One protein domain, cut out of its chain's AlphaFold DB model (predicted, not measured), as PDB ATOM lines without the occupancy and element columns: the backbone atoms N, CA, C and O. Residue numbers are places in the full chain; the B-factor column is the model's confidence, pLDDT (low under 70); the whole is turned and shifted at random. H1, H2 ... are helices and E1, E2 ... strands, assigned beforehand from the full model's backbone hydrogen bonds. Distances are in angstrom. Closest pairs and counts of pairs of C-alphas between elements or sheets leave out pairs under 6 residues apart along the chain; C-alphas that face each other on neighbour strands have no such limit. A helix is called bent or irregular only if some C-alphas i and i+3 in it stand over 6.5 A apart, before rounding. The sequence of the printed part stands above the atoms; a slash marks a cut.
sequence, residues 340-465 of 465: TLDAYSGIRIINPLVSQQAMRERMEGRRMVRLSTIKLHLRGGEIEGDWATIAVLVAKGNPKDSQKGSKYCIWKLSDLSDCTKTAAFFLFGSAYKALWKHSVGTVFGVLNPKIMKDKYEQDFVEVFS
ATOM      1  N   THR A 340      24.398 -61.191 -30.609       93.12
ATOM      2  CA  THR A 340      24.060 -60.108 -31.540       93.12
ATOM      3  C   THR A 340      25.296 -59.278 -31.849       93.12
ATOM      4  O   THR A 340      26.042 -58.898 -30.951       93.12
ATOM      5  N   LEU A 341      25.517 -58.971 -33.126       94.62
ATOM      6  CA  LEU A 341      26.552 -58.029 -33.542       94.62
ATOM      7  C   LEU A 341      26.034 -56.594 -33.400       94.62
ATOM      8  O   LEU A 341      25.017 -56.239 -33.997       94.62
ATOM      9  N   ASP A 342      26.732 -55.772 -32.620       94.56
ATOM     10  CA  ASP A 342      26.417 -54.354 -32.490       94.56
ATOM     11  C   ASP A 342      26.856 -53.580 -33.742       94.56
ATOM     12  O   ASP A 342      28.011 -53.648 -34.166       94.56
ATOM     13  N   ALA A 343      25.932 -52.820 -34.329       93.62
ATOM     14  CA  ALA A 343      26.141 -52.141 -35.606       93.62
ATOM     15  C   ALA A 343      27.126 -50.960 -35.524       93.62
ATOM     16  O   ALA A 343      27.697 -50.576 -36.543       93.62
ATOM     17  N   TYR A 344      27.322 -50.378 -34.336       94.38
ATOM     18  CA  TYR A 344      28.144 -49.179 -34.148       94.38
ATOM     19  C   TYR A 344      29.600 -49.520 -33.813       94.38
ATOM     20  O   TYR A 344      30.528 -48.938 -34.378       94.38
ATOM     21  N   SER A 345      29.814 -50.470 -32.904       93.31
ATOM     22  CA  SER A 345      31.146 -50.927 -32.489       93.31
ATOM     23  C   SER A 345      31.686 -52.083 -33.329       93.31
ATOM     24  O   SER A 345      32.901 -52.229 -33.441       93.31
ATOM     25  N   GLY A 346      30.810 -52.901 -33.923       93.88
ATOM     26  CA  GLY A 346      31.177 -54.165 -34.563       93.88
ATOM     27  C   GLY A 346      31.463 -55.302 -33.573       93.88
ATOM     28  O   GLY A 346      31.900 -56.376 -33.987       93.88
ATOM     29  N   ILE A 347      31.235 -55.093 -32.272       94.75
ATOM     30  CA  ILE A 347      31.460 -56.102 -31.233       94.75
ATOM     31  C   ILE A 347      30.299 -57.101 -31.235       94.75
ATOM     32  O   ILE A 347      29.128 -56.723 -31.299       94.75
ATOM     33  N   ARG A 348      30.617 -58.396 -31.140       95.56
ATOM     34  CA  ARG A 348      29.621 -59.449 -30.902       95.56
ATOM     35  C   ARG A 348      29.313 -59.522 -29.412       95.56
ATOM     36  O   ARG A 348      30.204 -59.804 -28.616       95.56
ATOM     37  N   ILE A 349      28.065 -59.248 -29.056       95.69
ATOM     38  CA  ILE A 349      27.572 -59.184 -27.682       95.69
ATOM     39  C   ILE A 349      26.753 -60.437 -27.402       95.69
ATOM     40  O   ILE A 349      25.800 -60.739 -28.120       95.69
ATOM     41  N   ILE A 350      27.127 -61.140 -26.340       95.56
ATOM     42  CA  ILE A 350      26.375 -62.266 -25.792       95.56
ATOM     43  C   ILE A 350      25.350 -61.696 -24.807       95.56
ATOM     44  O   ILE A 350      25.713 -60.879 -23.961       95.56
ATOM     45  N   ASN A 351      24.093 -62.125 -24.908       94.06
ATOM     46  CA  ASN A 351      22.987 -61.712 -24.038       94.06
ATOM     47  C   ASN A 351      22.791 -60.177 -24.014       94.06
ATOM     48  O   ASN A 351      22.960 -59.548 -22.965       94.06
ATOM     49  N   PRO A 352      22.471 -59.535 -25.155       94.38
ATOM     50  CA  PRO A 352      22.333 -58.081 -25.222       94.38
ATOM     51  C   PRO A 352      21.214 -57.571 -24.300       94.38
ATOM     52  O   PRO A 352      20.052 -57.943 -24.440       94.38
ATOM     53  N   LEU A 353      21.558 -56.662 -23.382       94.62
ATOM     54  CA  LEU A 353      20.605 -56.046 -22.443       94.62
ATOM     55  C   LEU A 353      19.790 -54.903 -23.060       94.62
ATOM     56  O   LEU A 353      18.802 -54.452 -22.485       94.62
ATOM     57  N   VAL A 354      20.229 -54.390 -24.209       94.44
ATOM     58  CA  VAL A 354      19.579 -53.293 -24.926       94.44
ATOM     59  C   VAL A 354      19.176 -53.804 -26.302       94.44
ATOM     60  O   VAL A 354      19.998 -54.370 -27.023       94.44
ATOM     61  N   SER A 355      17.911 -53.600 -26.673       94.56
ATOM     62  CA  SER A 355      17.424 -53.966 -28.002       94.56
ATOM     63  C   SER A 355      18.099 -53.116 -29.081       94.56
ATOM     64  O   SER A 355      18.495 -51.971 -28.848       94.56
ATOM     65  N   GLN A 356      18.192 -53.646 -30.302       92.25
ATOM     66  CA  GLN A 356      18.778 -52.896 -31.417       92.25
ATOM     67  C   GLN A 356      18.032 -51.582 -31.696       92.25
ATOM     68  O   GLN A 356      18.660 -50.606 -32.091       92.25
ATOM     69  N   GLN A 357      16.712 -51.545 -31.494       95.00
ATOM     70  CA  GLN A 357      15.925 -50.322 -31.658       95.00
ATOM     71  C   GLN A 357      16.295 -49.276 -30.600       95.00
ATOM     72  O   GLN A 357      16.639 -48.156 -30.965       95.00
ATOM     73  N   ALA A 358      16.333 -49.654 -29.319       95.81
ATOM     74  CA  ALA A 358      16.729 -48.738 -28.252       95.81
ATOM     75  C   ALA A 358      18.177 -48.243 -28.428       95.81
ATOM     76  O   ALA A 358      18.481 -47.093 -28.123       95.81
ATOM     77  N   MET A 359      19.077 -49.080 -28.957       95.31
ATOM     78  CA  MET A 359      20.426 -48.647 -29.339       95.31
ATOM     79  C   MET A 359      20.406 -47.610 -30.466       95.31
ATOM     80  O   MET A 359      21.124 -46.618 -30.368       95.31
ATOM     81  N   ARG A 360      19.585 -47.804 -31.509       95.69
ATOM     82  CA  ARG A 360      19.451 -46.833 -32.608       95.69
ATOM     83  C   ARG A 360      18.939 -45.490 -32.113       95.69
ATOM     84  O   ARG A 360      19.559 -44.483 -32.420       95.69
ATOM     85  N   GLU A 361      17.893 -45.491 -31.294       96.75
ATOM     86  CA  GLU A 361      17.322 -44.277 -30.694       96.75
ATOM     87  C   GLU A 361      18.343 -43.556 -29.796       96.75
ATOM     88  O   GLU A 361      18.504 -42.341 -29.863       96.75
ATOM     89  N   ARG A 362      19.115 -44.300 -28.988       95.38
ATOM     90  CA  ARG A 362      20.172 -43.718 -28.141       95.38
ATOM     91  C   ARG A 362      21.356 -43.179 -28.937       95.38
ATOM     92  O   ARG A 362      22.021 -42.269 -28.458       95.38
ATOM     93  N   MET A 363      21.639 -43.727 -30.114       95.75
ATOM     94  CA  MET A 363      22.721 -43.268 -30.990       95.75
ATOM     95  C   MET A 363      22.269 -42.226 -32.018       95.75
ATOM     96  O   MET A 363      23.108 -41.629 -32.689       95.75
ATOM     97  N   GLU A 364      20.965 -42.000 -32.164       96.31
ATOM     98  CA  GLU A 364      20.424 -41.059 -33.135       96.31
ATOM     99  C   GLU A 364      20.908 -39.633 -32.848       96.31
ATOM    100  O   GLU A 364      20.912 -39.172 -31.707       96.31
ATOM    101  N   GLY A 365      21.385 -38.955 -33.897       95.00
ATOM    102  CA  GLY A 365      21.970 -37.618 -33.791       95.00
ATOM    103  C   GLY A 365      23.341 -37.556 -33.102       95.00
ATOM    104  O   GLY A 365      23.880 -36.461 -32.966       95.00
ATOM    105  N   ARG A 366      23.931 -38.692 -32.696       96.12
ATOM    106  CA  ARG A 366      25.232 -38.746 -32.009       96.12
ATOM    107  C   ARG A 366      26.342 -39.234 -32.919       96.12
ATOM    108  O   ARG A 366      26.172 -40.161 -33.711       96.12
ATOM    109  N   ARG A 367      27.536 -38.671 -32.748       95.12
ATOM    110  CA  ARG A 367      28.743 -39.179 -33.406       95.12
ATOM    111  C   ARG A 367      29.335 -40.336 -32.603       95.12
ATOM    112  O   ARG A 367      29.750 -40.156 -31.462       95.12
ATOM    113  N   MET A 368      29.448 -41.511 -33.217       94.94
ATOM    114  CA  MET A 368      30.198 -42.625 -32.636       94.94
ATOM    115  C   MET A 368      31.707 -42.351 -32.732       94.94
ATOM    116  O   MET A 368      32.253 -42.239 -33.829       94.94
ATOM    117  N   VAL A 369      32.389 -42.267 -31.591       94.94
ATOM    118  CA  VAL A 369      33.841 -42.060 -31.484       94.94
ATOM    119  C   VAL A 369      34.476 -43.295 -30.856       94.94
ATOM    120  O   VAL A 369      34.095 -43.736 -29.771       94.94
ATOM    121  N   ARG A 370      35.476 -43.869 -31.529       93.94
ATOM    122  CA  ARG A 370      36.202 -45.038 -31.014       93.94
ATOM    123  C   ARG A 370      37.138 -44.643 -29.886       93.94
ATOM    124  O   ARG A 370      37.850 -43.643 -30.000       93.94
ATOM    125  N   LEU A 371      37.198 -45.472 -28.849       92.62
ATOM    126  CA  LEU A 371      38.026 -45.238 -27.670       92.62
ATOM    127  C   LEU A 371      39.505 -45.030 -28.033       92.62
ATOM    128  O   LEU A 371      40.148 -44.093 -27.562       92.62
ATOM    129  N   SER A 372      40.012 -45.858 -28.948       90.56
ATOM    130  CA  SER A 372      41.367 -45.792 -29.508       90.56
ATOM    131  C   SER A 372      41.708 -44.452 -30.174       90.56
ATOM    132  O   SER A 372      42.881 -44.082 -30.258       90.56
ATOM    133  N   THR A 373      40.699 -43.701 -30.623       90.31
ATOM    134  CA  THR A 373      40.864 -42.421 -31.324       90.31
ATOM    135  C   THR A 373      40.666 -41.203 -30.428       90.31
ATOM    136  O   THR A 373      41.036 -40.105 -30.835       90.31
ATOM    137  N   ILE A 374      40.134 -41.358 -29.209       89.44
ATOM    138  CA  ILE A 374      39.821 -40.227 -28.315       89.44
ATOM    139  C   ILE A 374      41.062 -39.356 -28.085       89.44
ATOM    140  O   ILE A 374      41.002 -38.149 -28.285       89.44
ATOM    141  N   LYS A 375      42.222 -39.960 -27.792       84.31
ATOM    142  CA  LYS A 375      43.502 -39.239 -27.642       84.31
ATOM    143  C   LYS A 375      43.846 -38.332 -28.813       84.31
ATOM    144  O   LYS A 375      44.390 -37.254 -28.617       84.31
ATOM    145  N   LEU A 376      43.598 -38.811 -30.030       86.25
ATOM    146  CA  LEU A 376      43.923 -38.066 -31.237       86.25
ATOM    147  C   LEU A 376      43.040 -36.824 -31.344       86.25
ATOM    148  O   LEU A 376      43.553 -35.749 -31.628       86.25
ATOM    149  N   HIS A 377      41.750 -36.966 -31.037       84.50
ATOM    150  CA  HIS A 377      40.830 -35.836 -31.005       84.50
ATOM    151  C   HIS A 377      41.238 -34.823 -29.930       84.50
ATOM    152  O   HIS A 377      41.289 -33.639 -30.231       84.50
ATOM    153  N   LEU A 378      41.664 -35.289 -28.747       84.19
ATOM    154  CA  LEU A 378      42.127 -34.423 -27.653       84.19
ATOM    155  C   LEU A 378      43.362 -33.578 -27.989       84.19
ATOM    156  O   LEU A 378      43.532 -32.497 -27.432       84.19
ATOM    157  N   ARG A 379      44.226 -34.033 -28.908       81.38
ATOM    158  CA  ARG A 379      45.362 -33.224 -29.392       81.38
ATOM    159  C   ARG A 379      44.918 -32.076 -30.299       81.38
ATOM    160  O   ARG A 379      45.638 -31.090 -30.392       81.38
ATOM    161  N   GLY A 380      43.780 -32.228 -30.975       74.31
ATOM    162  CA  GLY A 380      43.187 -31.215 -31.847       74.31
ATOM    163  C   GLY A 380      42.182 -30.293 -31.150       74.31
ATOM    164  O   GLY A 380      41.685 -29.379 -31.797       74.31
ATOM    165  N   GLY A 381      41.877 -30.523 -29.868       79.06
ATOM    166  CA  GLY A 381      40.859 -29.795 -29.107       79.06
ATOM    167  C   GLY A 381      39.939 -30.732 -28.320       79.06
ATOM    168  O   GLY A 381      40.201 -31.925 -28.200       79.06
ATOM    169  N   GLU A 382      38.851 -30.211 -27.760       81.50
ATOM    170  CA  GLU A 382      37.806 -31.063 -27.179       81.50
ATOM    171  C   GLU A 382      36.965 -31.710 -28.292       81.50
ATOM    172  O   GLU A 382      36.849 -31.187 -29.399       81.50
ATOM    173  N   ILE A 383      36.389 -32.885 -28.022       87.31
ATOM    174  CA  ILE A 383      35.468 -33.531 -28.960       87.31
ATOM    175  C   ILE A 383      34.157 -32.735 -28.943       87.31
ATOM    176  O   ILE A 383      33.311 -32.953 -28.082       87.31
ATOM    177  N   GLU A 384      33.993 -31.817 -29.894       86.62
ATOM    178  CA  GLU A 384      32.791 -30.984 -29.995       86.62
ATOM    179  C   GLU A 384      31.557 -31.784 -30.447       86.62
ATOM    180  O   GLU A 384      31.652 -32.654 -31.325       86.62
ATOM    181  N   GLY A 385      30.391 -31.439 -29.892       89.81
ATOM    182  CA  GLY A 385      29.080 -31.998 -30.249       89.81
ATOM    183  C   GLY A 385      28.613 -33.163 -29.368       89.81
ATOM    184  O   GLY A 385      29.272 -33.531 -28.401       89.81
ATOM    185  N   ASP A 386      27.455 -33.741 -29.707       94.81
ATOM    186  CA  ASP A 386      26.903 -34.931 -29.041       94.81
ATOM    187  C   ASP A 386      27.590 -36.192 -29.589       94.81
ATOM    188  O   ASP A 386      27.534 -36.491 -30.790       94.81
ATOM    189  N   TRP A 387      28.288 -36.922 -28.722       95.50
ATOM    190  CA  TRP A 387      29.049 -38.099 -29.107       95.50
ATOM    191  C   TRP A 387      28.923 -39.235 -28.096       95.50
ATOM    192  O   TRP A 387      28.655 -39.060 -26.907       95.50
ATOM    193  N   ALA A 388      29.138 -40.445 -28.595       96.25
ATOM    194  CA  ALA A 388      29.115 -41.655 -27.798       96.25
ATOM    195  C   ALA A 388      30.297 -42.551 -28.154       96.25
ATOM    196  O   ALA A 388      30.856 -42.481 -29.247       96.25
ATOM    197  N   THR A 389      30.673 -43.416 -27.225       96.00
ATOM    198  CA  THR A 389      31.664 -44.465 -27.439       96.00
ATOM    199  C   THR A 389      31.133 -45.785 -26.909       96.00
ATOM    200  O   THR A 389      30.305 -45.808 -26.003       96.00
ATOM    201  N   ILE A 390      31.595 -46.894 -27.470       96.75
ATOM    202  CA  ILE A 390      31.258 -48.239 -27.005       96.75
ATOM    203  C   ILE A 390      32.565 -48.937 -26.680       96.75
ATOM    204  O   ILE A 390      33.487 -48.950 -27.498       96.75
ATOM    205  N   ALA A 391      32.640 -49.497 -25.480       96.69
ATOM    206  CA  ALA A 391      33.833 -50.159 -24.998       96.69
ATOM    207  C   ALA A 391      33.493 -51.289 -24.024       96.69
ATOM    208  O   ALA A 391      32.444 -51.307 -23.384       96.69
ATOM    209  N   VAL A 392      34.414 -52.235 -23.909       97.44
ATOM    210  CA  VAL A 392      34.340 -53.394 -23.029       97.44
ATOM    211  C   VAL A 392      35.122 -53.116 -21.756       97.44
ATOM    212  O   VAL A 392      36.244 -52.608 -21.809       97.44
ATOM    213  N   LEU A 393      34.540 -53.467 -20.611       96.81
ATOM    214  CA  LEU A 393      35.216 -53.428 -19.320       96.81
ATOM    215  C   LEU A 393      36.286 -54.512 -19.259       96.81
ATOM    216  O   LEU A 393      35.955 -55.689 -19.192       96.81
ATOM    217  N   VAL A 394      37.562 -54.120 -19.270       95.88
ATOM    218  CA  VAL A 394      38.702 -55.053 -19.257       95.88
ATOM    219  C   VAL A 394      39.328 -55.218 -17.874       95.88
ATOM    220  O   VAL A 394      39.880 -56.271 -17.583       95.88
ATOM    221  N   ALA A 395      39.231 -54.210 -17.005       94.75
ATOM    222  CA  ALA A 395      39.653 -54.318 -15.610       94.75
ATOM    223  C   ALA A 395      38.851 -53.368 -14.716       94.75
ATOM    224  O   ALA A 395      38.398 -52.313 -15.159       94.75
ATOM    225  N   LYS A 396      38.701 -53.727 -13.441       93.62
ATOM    226  CA  LYS A 396      38.024 -52.916 -12.426       93.62
ATOM    227  C   LYS A 396      38.962 -52.706 -11.245       93.62
ATOM    228  O   LYS A 396      39.511 -53.672 -10.735       93.62
ATOM    229  N   GLY A 397      39.122 -51.457 -10.826       91.81
ATOM    230  CA  GLY A 397      39.841 -51.104  -9.612       91.81
ATOM    231  C   GLY A 397      38.951 -51.249  -8.382       91.81
ATOM    232  O   GLY A 397      37.717 -51.184  -8.469       91.81
ATOM    233  N   ASN A 398      39.585 -51.418  -7.226       91.50
ATOM    234  CA  ASN A 398      38.883 -51.498  -5.949       91.50
ATOM    235  C   ASN A 398      38.125 -50.192  -5.645       91.50
ATOM    236  O   ASN A 398      38.577 -49.114  -6.049       91.50
ATOM    237  N   PRO A 399      36.975 -50.252  -4.945       92.56
ATOM    238  CA  PRO A 399      36.312 -49.057  -4.445       92.56
ATOM    239  C   PRO A 399      37.257 -48.218  -3.584       92.56
ATOM    240  O   PRO A 399      37.886 -48.730  -2.662       92.56
ATOM    241  N   LYS A 400      37.334 -46.924  -3.881       92.62
ATOM    242  CA  LYS A 400      38.143 -45.943  -3.159       92.62
ATOM    243  C   LYS A 400      37.240 -44.877  -2.555       92.62
ATOM    244  O   LYS A 400      36.164 -44.589  -3.083       92.62
ATOM    245  N   ASP A 401      37.692 -44.266  -1.470       93.81
ATOM    246  CA  ASP A 401      37.022 -43.121  -0.865       93.81
ATOM    247  C   ASP A 401      37.624 -41.823  -1.414       93.81
ATOM    248  O   ASP A 401      38.841 -41.655  -1.513       93.81
ATOM    249  N   SER A 402      36.765 -40.908  -1.856       90.50
ATOM    250  CA  SER A 402      37.181 -39.565  -2.264       90.50
ATOM    251  C   SER A 402      37.519 -38.715  -1.039       90.50
ATOM    252  O   SER A 402      37.083 -39.002   0.072       90.50
ATOM    253  N   GLN A 403      38.211 -37.593  -1.251       90.31
ATOM    254  CA  GLN A 403      38.506 -36.620  -0.188       90.31
ATOM    255  C   GLN A 403      37.247 -36.106   0.535       90.31
ATOM    256  O   GLN A 403      37.317 -35.694   1.683       90.31
ATOM    257  N   LYS A 404      36.086 -36.151  -0.130       89.25
ATOM    258  CA  LYS A 404      34.784 -35.758   0.428       89.25
ATOM    259  C   LYS A 404      34.030 -36.928   1.086       89.25
ATOM    260  O   LYS A 404      32.829 -36.829   1.301       89.25
ATOM    261  N   GLY A 405      34.686 -38.070   1.306       91.81
ATOM    262  CA  GLY A 405      34.096 -39.272   1.908       91.81
ATOM    263  C   GLY A 405      33.151 -40.069   1.000       91.81
ATOM    264  O   GLY A 405      32.582 -41.070   1.420       91.81
ATOM    265  N   SER A 406      32.961 -39.662  -0.259       93.19
ATOM    266  CA  SER A 406      32.125 -40.406  -1.212       93.19
ATOM    267  C   SER A 406      32.912 -41.520  -1.896       93.19
ATOM    268  O   SER A 406      34.018 -41.266  -2.381       93.19
ATOM    269  N   LYS A 407      32.323 -42.715  -2.007       94.81
ATOM    270  CA  LYS A 407      32.918 -43.849  -2.728       94.81
ATOM    271  C   LYS A 407      32.940 -43.627  -4.240       94.81
ATOM    272  O   LYS A 407      32.001 -43.071  -4.814       94.81
ATOM    273  N   TYR A 408      34.007 -44.094  -4.873       95.06
ATOM    274  CA  TYR A 408      34.184 -44.118  -6.319       95.06
ATOM    275  C   TYR A 408      34.945 -45.377  -6.736       95.06
ATOM    276  O   TYR A 408      35.587 -46.032  -5.917       95.06
ATOM    277  N   CYS A 409      34.887 -45.730  -8.014       94.75
ATOM    278  CA  CYS A 409      35.759 -46.755  -8.578       94.75
ATOM    279  C   CYS A 409      36.279 -46.312  -9.938       94.75
ATOM    280  O   CYS A 409      35.749 -45.387 -10.562       94.75
ATOM    281  N   ILE A 410      37.349 -46.971 -10.366       94.75
ATOM    282  CA  ILE A 410      37.990 -46.717 -11.648       94.75
ATOM    283  C   ILE A 410      37.887 -47.996 -12.469       94.75
ATOM    284  O   ILE A 410      38.168 -49.088 -11.981       94.75
ATOM    285  N   TRP A 411      37.457 -47.866 -13.711       95.75
ATOM    286  CA  TRP A 411      37.356 -48.939 -14.691       95.75
ATOM    287  C   TRP A 411      38.380 -48.741 -15.783       95.75
ATOM    288  O   TRP A 411      38.650 -47.614 -16.166       95.75
ATOM    289  N   LYS A 412      38.921 -49.824 -16.322       95.12
ATOM    290  CA  LYS A 412      39.714 -49.811 -17.545       95.12
ATOM    291  C   LYS A 412      38.834 -50.352 -18.659       95.12
ATOM    292  O   LYS A 412      38.381 -51.492 -18.569       95.12
ATOM    293  N   LEU A 413      38.585 -49.542 -19.683       95.56
ATOM    294  CA  LEU A 413      37.804 -49.916 -20.857       95.56
ATOM    295  C   LEU A 413      38.696 -50.015 -22.104       95.56
ATOM    296  O   LEU A 413      39.704 -49.313 -22.219       95.56
ATOM    297  N   SER A 414      38.306 -50.871 -23.047       95.56
ATOM    298  CA  SER A 414      38.908 -51.000 -24.381       95.56
ATOM    299  C   SER A 414      37.816 -51.166 -25.436       95.56
ATOM    300  O   SER A 414      36.816 -51.825 -25.179       95.56
ATOM    301  N   ASP A 415      37.998 -50.611 -26.632       94.81
ATOM    302  CA  ASP A 415      37.084 -50.840 -27.764       94.81
ATOM    303  C   ASP A 415      37.375 -52.152 -28.524       94.81
ATOM    304  O   ASP A 415      36.761 -52.404 -29.557       94.81
ATOM    305  N   LEU A 416      38.313 -52.975 -28.029       94.19
ATOM    306  CA  LEU A 416      38.798 -54.225 -28.636       94.19
ATOM    307  C   LEU A 416      39.407 -54.081 -30.043       94.19
ATOM    308  O   LEU A 416      39.809 -55.082 -30.632       94.19
ATOM    309  N   SER A 417      39.514 -52.864 -30.580       90.19
ATOM    310  CA  SER A 417      40.164 -52.621 -31.871       90.19
ATOM    311  C   SER A 417      41.685 -52.608 -31.736       90.19
ATOM    312  O   SER A 417      42.400 -53.151 -32.575       90.19
ATOM    313  N   ASP A 418      42.173 -52.025 -30.642       86.19
ATOM    314  CA  ASP A 418      43.578 -51.980 -30.269       86.19
ATOM    315  C   ASP A 418      43.682 -52.192 -28.757       86.19
ATOM    316  O   ASP A 418      43.487 -51.271 -27.963       86.19
ATOM    317  N   CYS A 419      43.998 -53.422 -28.346       82.56
ATOM    318  CA  CYS A 419      44.083 -53.800 -26.934       82.56
ATOM    319  C   CYS A 419      45.178 -53.043 -26.161       82.56
ATOM    320  O   CYS A 419      45.184 -53.069 -24.930       82.56
ATOM    321  N   THR A 420      46.097 -52.357 -26.851       86.94
ATOM    322  CA  THR A 420      47.110 -51.506 -26.208       86.94
ATOM    323  C   THR A 420      46.540 -50.148 -25.798       86.94
ATOM    324  O   THR A 420      47.011 -49.537 -24.835       86.94
ATOM    325  N   LYS A 421      45.499 -49.682 -26.500       88.81
ATOM    326  CA  LYS A 421      44.826 -48.413 -26.238       88.81
ATOM    327  C   LYS A 421      43.636 -48.657 -25.331       88.81
ATOM    328  O   LYS A 421      42.620 -49.237 -25.709       88.81
ATOM    329  N   THR A 422      43.769 -48.178 -24.104       91.56
ATOM    330  CA  THR A 422      42.716 -48.282 -23.098       91.56
ATOM    331  C   THR A 422      42.452 -46.934 -22.468       91.56
ATOM    332  O   THR A 422      43.285 -46.020 -22.505       91.56
ATOM    333  N   ALA A 423      41.260 -46.821 -21.906       91.44
ATOM    334  CA  ALA A 423      40.815 -45.635 -21.220       91.44
ATOM    335  C   ALA A 423      40.393 -45.977 -19.801       91.44
ATOM    336  O   ALA A 423      39.708 -46.976 -19.585       91.44
ATOM    337  N   ALA A 424      40.790 -45.150 -18.843       92.81
ATOM    338  CA  ALA A 424      40.304 -45.260 -17.489       92.81
ATOM    339  C   ALA A 424      39.042 -44.410 -17.306       92.81
ATOM    340  O   ALA A 424      39.025 -43.223 -17.615       92.81
ATOM    341  N   PHE A 425      37.982 -45.033 -16.815       94.19
ATOM    342  CA  PHE A 425      36.709 -44.401 -16.517       94.19
ATOM    343  C   PHE A 425      36.565 -44.259 -15.016       94.19
ATOM    344  O   PHE A 425      36.694 -45.238 -14.286       94.19
ATOM    345  N   PHE A 426      36.265 -43.056 -14.554       94.31
ATOM    346  CA  PHE A 426      36.024 -42.784 -13.148       94.31
ATOM    347  C   PHE A 426      34.528 -42.664 -12.916       94.31
ATOM    348  O   PHE A 426      33.857 -41.836 -13.537       94.31
ATOM    349  N   LEU A 427      34.019 -43.502 -12.020       94.81
ATOM    350  CA  LEU A 427      32.611 -43.561 -11.676       94.81
ATOM    351  C   LEU A 427      32.432 -42.966 -10.287       94.81
ATOM    352  O   LEU A 427      32.943 -43.507  -9.307       94.81
ATOM    353  N   PHE A 428      31.682 -41.869 -10.206       94.31
ATOM    354  CA  PHE A 428      31.410 -41.156  -8.960       94.31
ATOM    355  C   PHE A 428      29.915 -41.165  -8.633       94.31
ATOM    356  O   PHE A 428      29.068 -41.265  -9.523       94.31
ATOM    357  N   GLY A 429      29.575 -41.023  -7.351       94.62
ATOM    358  CA  GLY A 429      28.206 -40.745  -6.909       94.62
ATOM    359  C   GLY A 429      27.180 -41.764  -7.415       94.62
ATOM    360  O   GLY A 429      27.278 -42.956  -7.123       94.62
ATOM    361  N   SER A 430      26.178 -41.298  -8.165       95.31
ATOM    362  CA  SER A 430      25.116 -42.155  -8.710       95.31
ATOM    363  C   SER A 430      25.638 -43.173  -9.728       95.31
ATOM    364  O   SER A 430      25.191 -44.316  -9.715       95.31
ATOM    365  N   ALA A 431      26.619 -42.792 -10.557       94.56
ATOM    366  CA  ALA A 431      27.240 -43.692 -11.528       94.56
ATOM    367  C   ALA A 431      27.955 -44.849 -10.821       94.56
ATOM    368  O   ALA A 431      27.781 -46.004 -11.202       94.56
ATOM    369  N   TYR A 432      28.691 -44.545  -9.742       95.62
ATOM    370  CA  TYR A 432      29.302 -45.568  -8.895       95.62
ATOM    371  C   TYR A 432      28.236 -46.530  -8.379       95.62
ATOM    372  O   TYR A 432      28.318 -47.713  -8.682       95.62
ATOM    373  N   LYS A 433      27.210 -46.028  -7.676       95.69
ATOM    374  CA  LYS A 433      26.163 -46.854  -7.042       95.69
ATOM    375  C   LYS A 433      25.475 -47.809  -8.021       95.69
ATOM    376  O   LYS A 433      25.247 -48.960  -7.660       95.69
ATOM    377  N   ALA A 434      25.177 -47.340  -9.232       95.25
ATOM    378  CA  ALA A 434      24.483 -48.128 -10.245       95.25
ATOM    379  C   ALA A 434      25.388 -49.172 -10.911       95.25
ATOM    380  O   ALA A 434      24.958 -50.299 -11.140       95.25
ATOM    381  N   LEU A 435      26.637 -48.813 -11.224       95.25
ATOM    382  CA  LEU A 435      27.419 -49.575 -12.195       95.25
ATOM    383  C   LEU A 435      28.541 -50.419 -11.577       95.25
ATOM    384  O   LEU A 435      28.931 -51.420 -12.167       95.25
ATOM    385  N   TRP A 436      29.053 -50.093 -10.383       94.75
ATOM    386  CA  TRP A 436      30.295 -50.681  -9.840       94.75
ATOM    387  C   TRP A 436      30.317 -52.219  -9.706       94.75
ATOM    388  O   TRP A 436      31.395 -52.831  -9.678       94.75
ATOM    389  N   LYS A 437      29.141 -52.851  -9.616       94.56
ATOM    390  CA  LYS A 437      28.980 -54.308  -9.494       94.56
ATOM    391  C   LYS A 437      29.055 -55.051 -10.828       94.56
ATOM    392  O   LYS A 437      29.148 -56.274 -10.802       94.56
ATOM    393  N   HIS A 438      29.056 -54.359 -11.968       95.69
ATOM    394  CA  HIS A 438      29.187 -55.021 -13.263       95.69
ATOM    395  C   HIS A 438      30.515 -55.786 -13.389       95.69
ATOM    396  O   HIS A 438      31.545 -55.413 -12.812       95.69
ATOM    397  N   SER A 439      30.458 -56.889 -14.134       96.00
ATOM    398  CA  SER A 439      31.569 -57.807 -14.360       96.00
ATOM    399  C   SER A 439      32.462 -57.349 -15.511       96.00
ATOM    400  O   SER A 439      32.012 -56.740 -16.487       96.00
ATOM    401  N   VAL A 440      33.747 -57.691 -15.407       96.94
ATOM    402  CA  VAL A 440      34.698 -57.607 -16.523       96.94
ATOM    403  C   VAL A 440      34.162 -58.433 -17.700       96.94
ATOM    404  O   VAL A 440      33.588 -59.500 -17.500       96.94
ATOM    405  N   GLY A 441      34.308 -57.911 -18.917       96.62
ATOM    406  CA  GLY A 441      33.719 -58.450 -20.146       96.62
ATOM    407  C   GLY A 441      32.393 -57.795 -20.544       96.62
ATOM    408  O   GLY A 441      31.949 -57.971 -21.676       96.62
ATOM    409  N   THR A 442      31.778 -56.997 -19.666       97.44
ATOM    410  CA  THR A 442      30.545 -56.266 -20.000       97.44
ATOM    411  C   THR A 442      30.828 -55.153 -21.012       97.44
ATOM    412  O   THR A 442      31.794 -54.398 -20.866       97.44
ATOM    413  N   VAL A 443      29.966 -55.035 -22.024       97.12
ATOM    414  CA  VAL A 443      30.018 -53.979 -23.042       97.12
ATOM    415  C   VAL A 443      29.166 -52.792 -22.601       97.12
ATOM    416  O   VAL A 443      28.001 -52.958 -22.244       97.12
ATOM    417  N   PHE A 444      29.732 -51.591 -22.657       96.75
ATOM    418  CA  PHE A 444      29.066 -50.345 -22.292       96.75
ATOM    419  C   PHE A 444      29.060 -49.368 -23.459       96.75
ATOM    420  O   PHE A 444      30.099 -49.118 -24.067       96.75
ATOM    421  N   GLY A 445      27.899 -48.769 -23.718       96.19
ATOM    422  CA  GLY A 445      27.799 -47.518 -24.461       96.19
ATOM    423  C   GLY A 445      27.885 -46.349 -23.486       96.19
ATOM    424  O   GLY A 445      27.081 -46.269 -22.560       96.19
ATOM    425  N   VAL A 446      28.854 -45.458 -23.678       95.75
ATOM    426  CA  VAL A 446      29.027 -44.253 -22.865       95.75
ATOM    427  C   VAL A 446      28.754 -43.023 -23.710       95.75
ATOM    428  O   VAL A 446      29.344 -42.847 -24.773       95.75
ATOM    429  N   LEU A 447      27.849 -42.183 -23.221       95.12
ATOM    430  CA  LEU A 447      27.347 -41.002 -23.908       95.12
ATOM    431  C   LEU A 447      27.907 -39.758 -23.227       95.12
ATOM    432  O   LEU A 447      27.879 -39.684 -21.999       95.12
ATOM    433  N   ASN A 448      28.412 -38.814 -24.023       94.25
ATOM    434  CA  ASN A 448      28.975 -37.531 -23.585       94.25
ATOM    435  C   ASN A 448      29.792 -37.601 -22.282       94.25
ATOM    436  O   ASN A 448      29.515 -36.879 -21.320       94.25
ATOM    437  N   PRO A 449      30.787 -38.497 -22.210       93.06
ATOM    438  CA  PRO A 449      31.625 -38.606 -21.032       93.06
ATOM    439  C   PRO A 449      32.468 -37.343 -20.847       93.06
ATOM    440  O   PRO A 449      32.995 -36.776 -21.807       93.06
ATOM    441  N   LYS A 450      32.681 -36.949 -19.590       92.19
ATOM    442  CA  LYS A 450      33.540 -35.806 -19.274       92.19
ATOM    443  C   LYS A 450      35.008 -36.191 -19.426       92.19
ATOM    444  O   LYS A 450      35.479 -37.113 -18.763       92.19
ATOM    445  N   ILE A 451      35.762 -35.465 -20.240       90.12
ATOM    446  CA  ILE A 451      37.201 -35.703 -20.359       90.12
ATOM    447  C   ILE A 451      37.928 -35.059 -19.176       90.12
ATOM    448  O   ILE A 451      37.684 -33.902 -18.828       90.12
ATOM    449  N   MET A 452      38.819 -35.811 -18.533       86.25
ATOM    450  CA  MET A 452      39.718 -35.272 -17.513       86.25
ATOM    451  C   MET A 452      41.111 -35.059 -18.087       86.25
ATOM    452  O   MET A 452      41.565 -35.817 -18.939       86.25
ATOM    453  N   LYS A 453      41.790 -34.014 -17.602       79.56
ATOM    454  CA  LYS A 453      43.180 -33.734 -17.967       79.56
ATOM    455  C   LYS A 453      44.088 -34.828 -17.423       79.56
ATOM    456  O   LYS A 453      43.888 -35.292 -16.297       79.56
ATOM    457  N   ASP A 454      45.108 -35.166 -18.201       73.81
ATOM    458  CA  ASP A 454      46.100 -36.147 -17.796       73.81
ATOM    459  C   ASP A 454      46.845 -35.639 -16.546       73.81
ATOM    460  O   ASP A 454      47.618 -34.684 -16.602       73.81
ATOM    461  N   LYS A 455      46.581 -36.255 -15.386       58.12
ATOM    462  CA  LYS A 455      47.519 -36.253 -14.257       58.12
ATOM    463  C   LYS A 455      48.521 -37.390 -14.495       58.12
ATOM    464  O   LYS A 455      48.143 -38.420 -15.051       58.12
ATOM    465  N   TYR A 456      49.785 -37.126 -14.169       45.84
ATOM    466  CA  TYR A 456      50.986 -37.885 -14.536       45.84
ATOM    467  C   TYR A 456      50.869 -39.425 -14.438       45.84
ATOM    468  O   TYR A 456      50.149 -39.969 -13.610       45.84
ATOM    469  N   GLU A 457      51.625 -40.107 -15.306       50.00
ATOM    470  CA  GLU A 457      51.543 -41.521 -15.725       50.00
ATOM    471  C   GLU A 457      51.590 -42.629 -14.649       50.00
ATOM    472  O   GLU A 457      51.394 -43.790 -15.004       50.00
ATOM    473  N   GLN A 458      51.848 -42.345 -13.372       48.28
ATOM    474  CA  GLN A 458      52.245 -43.396 -12.421       48.28
ATOM    475  C   GLN A 458      51.110 -44.081 -11.641       48.28
ATOM    476  O   GLN A 458      51.293 -45.214 -11.207       48.28
ATOM    477  N   ASP A 459      49.908 -43.514 -11.559       52.50
ATOM    478  CA  ASP A 459      48.944 -44.003 -10.556       52.50
ATOM    479  C   ASP A 459      47.984 -45.099 -11.053       52.50
ATOM    480  O   ASP A 459      47.320 -45.754 -10.252       52.50
ATOM    481  N   PHE A 460      47.862 -45.342 -12.365       56.97
ATOM    482  CA  PHE A 460      46.846 -46.285 -12.864       56.97
ATOM    483  C   PHE A 460      47.241 -47.752 -12.750       56.97
ATOM    484  O   PHE A 460      46.354 -48.593 -12.631       56.97
ATOM    485  N   VAL A 461      48.533 -48.082 -12.784       55.59
ATOM    486  CA  VAL A 461      48.964 -49.482 -12.638       55.59
ATOM    487  C   VAL A 461      48.663 -49.971 -11.223       55.59
ATOM    488  O   VAL A 461      48.078 -51.037 -11.075       55.59
ATOM    489  N   GLU A 462      48.918 -49.148 -10.202       58.66
ATOM    490  CA  GLU A 462      48.566 -49.466  -8.809       58.66
ATOM    491  C   GLU A 462      47.053 -49.557  -8.569       58.66
ATOM    492  O   GLU A 462      46.599 -50.273  -7.684       58.66
ATOM    493  N   VAL A 463      46.233 -48.843  -9.348       60.66
ATOM    494  CA  VAL A 463      44.768 -48.860  -9.186       60.66
ATOM    495  C   VAL A 463      44.149 -50.218  -9.530       60.66
ATOM    496  O   VAL A 463      43.097 -50.553  -8.979       60.66
ATOM    497  N   PHE A 464      44.759 -50.964 -10.453       65.88
ATOM    498  CA  PHE A 464      44.227 -52.227 -10.973       65.88
ATOM    499  C   PHE A 464      45.055 -53.457 -10.577       65.88
ATOM    500  O   PHE A 464      44.738 -54.546 -11.059       65.88
ATOM    501  N   SER A 465      46.114 -53.276  -9.778       50.62
ATOM    502  CA  SER A 465      47.023 -54.352  -9.375       50.62
ATOM    503  C   SER A 465      46.579 -55.104  -8.128       50.62
ATOM    504  O   SER A 465      45.747 -54.572  -7.355       50.62
TER     505      SER A 465
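What this domain is: This is residues 340 to 465 of the 465 residues of the protein "Protein MCM10" of Portunus trituberculatus (UniProt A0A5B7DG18). The core is one strongly twisted and curled sheet of four antiparallel strands, E4, E3, E2 and E5 in that order across it, with its long strand E2 bending partway along; its edge strands E4 and E5 stay apart. H3 stands up from the sheet where E4 ends, H2 lies beside the strands near the start of E4, E1 and H1 lie out beyond E5 at one end of the longest axis, and H4 lies beside E3 and E2 after a tail whose residues 454 to 459 stick out. The printed part has 126 residues with four named helices and five named strands, in the order E1, H1, H2, E2, E3, E4, H3, E5, H4; the class is mixed, helices and strands, with 63 residues in named elements. The whole is compact, with a radius of gyration of the C-alphas of 14.9 A and spans of 41 by 36 by 27 A.

How they stand to each other: In the sheet E2, residues 387 to 396, and E3, residues 407 to 414, form a hairpin, with N 394 and O 412 2.8 A apart, within hydrogen-bond range. E3 and E4, residues 422 to 428, form a second hairpin, with N 425 and O 411 at 2.7 A and 157 degrees between their directions. E2, E3 and E4 are a meander, each strand the antiparallel neighbour of the one before. E5, residues 443 to 447, is antiparallel to E2 at 139 degrees, with N 389 and O 446 at 2.8 A. The pairing is staggered: E2 pairs with E5 over residues 388 to 392 and with E3 over 392 to 396, and it bends by 66 degrees at residue 393. H3, residues 429 to 435, is over E4 at a height over the sheet of 6.0 A and stands up from the sheet, its line rising 52 degrees; the closest C-alphas of H3 and E3 are those of Tyr 432 and Tyr 408, 5.7 A apart. H2, residues 371 to 379, is on the sheet at a height of 6.5 A but over none of its strands; its closest C-alpha to E2 is Leu 371, 6.4 A from that of Thr 389. H2 and H3 with the sheet make two layers, helices on one face of a sheet. H1, residues 356 to 363, only grazes the sheet with residues 359 to 363, and H4, residues 459 to 464, only grazes it with residues 460 to 464. E1, residues 348 to 350, pairs with no named strand; its residues 348 to 349 pair antiparallel with residues 340 to 341. Every O i to N i+4 pair is within hydrogen-bond range in H1 and H3, against 3 of 5 in H2 and 1 of 2 in H4.

Where its parts are: E2 measures 24.0 A from C-alpha 387 at (29.049, -38.099, -29.107) to C-alpha 396, E3 23.6 A, E4 19.5 A and E5 13.3 A. H2 is 14.2 A long and irregular, with C-alphas 372 and 375 7.1 A apart. E1 begins at C-alpha 348 at (29.621, -59.449, -30.902), and H4 ends at C-alpha 464 at (44.227, -52.227, -10.973).

The domain as a whole: The two C-alphas farthest apart, those of Thr 340 and Gln 403, are 41.8 A from each other. The printed part has no cut and ends at residue 465, the chain's last. The link from E5 to H4, 11 residues, is long; E1 to H1 and E4 to H3 are tight links. The mean pLDDT of the printed part is 89.4, and residues 455 to 465 are under 70.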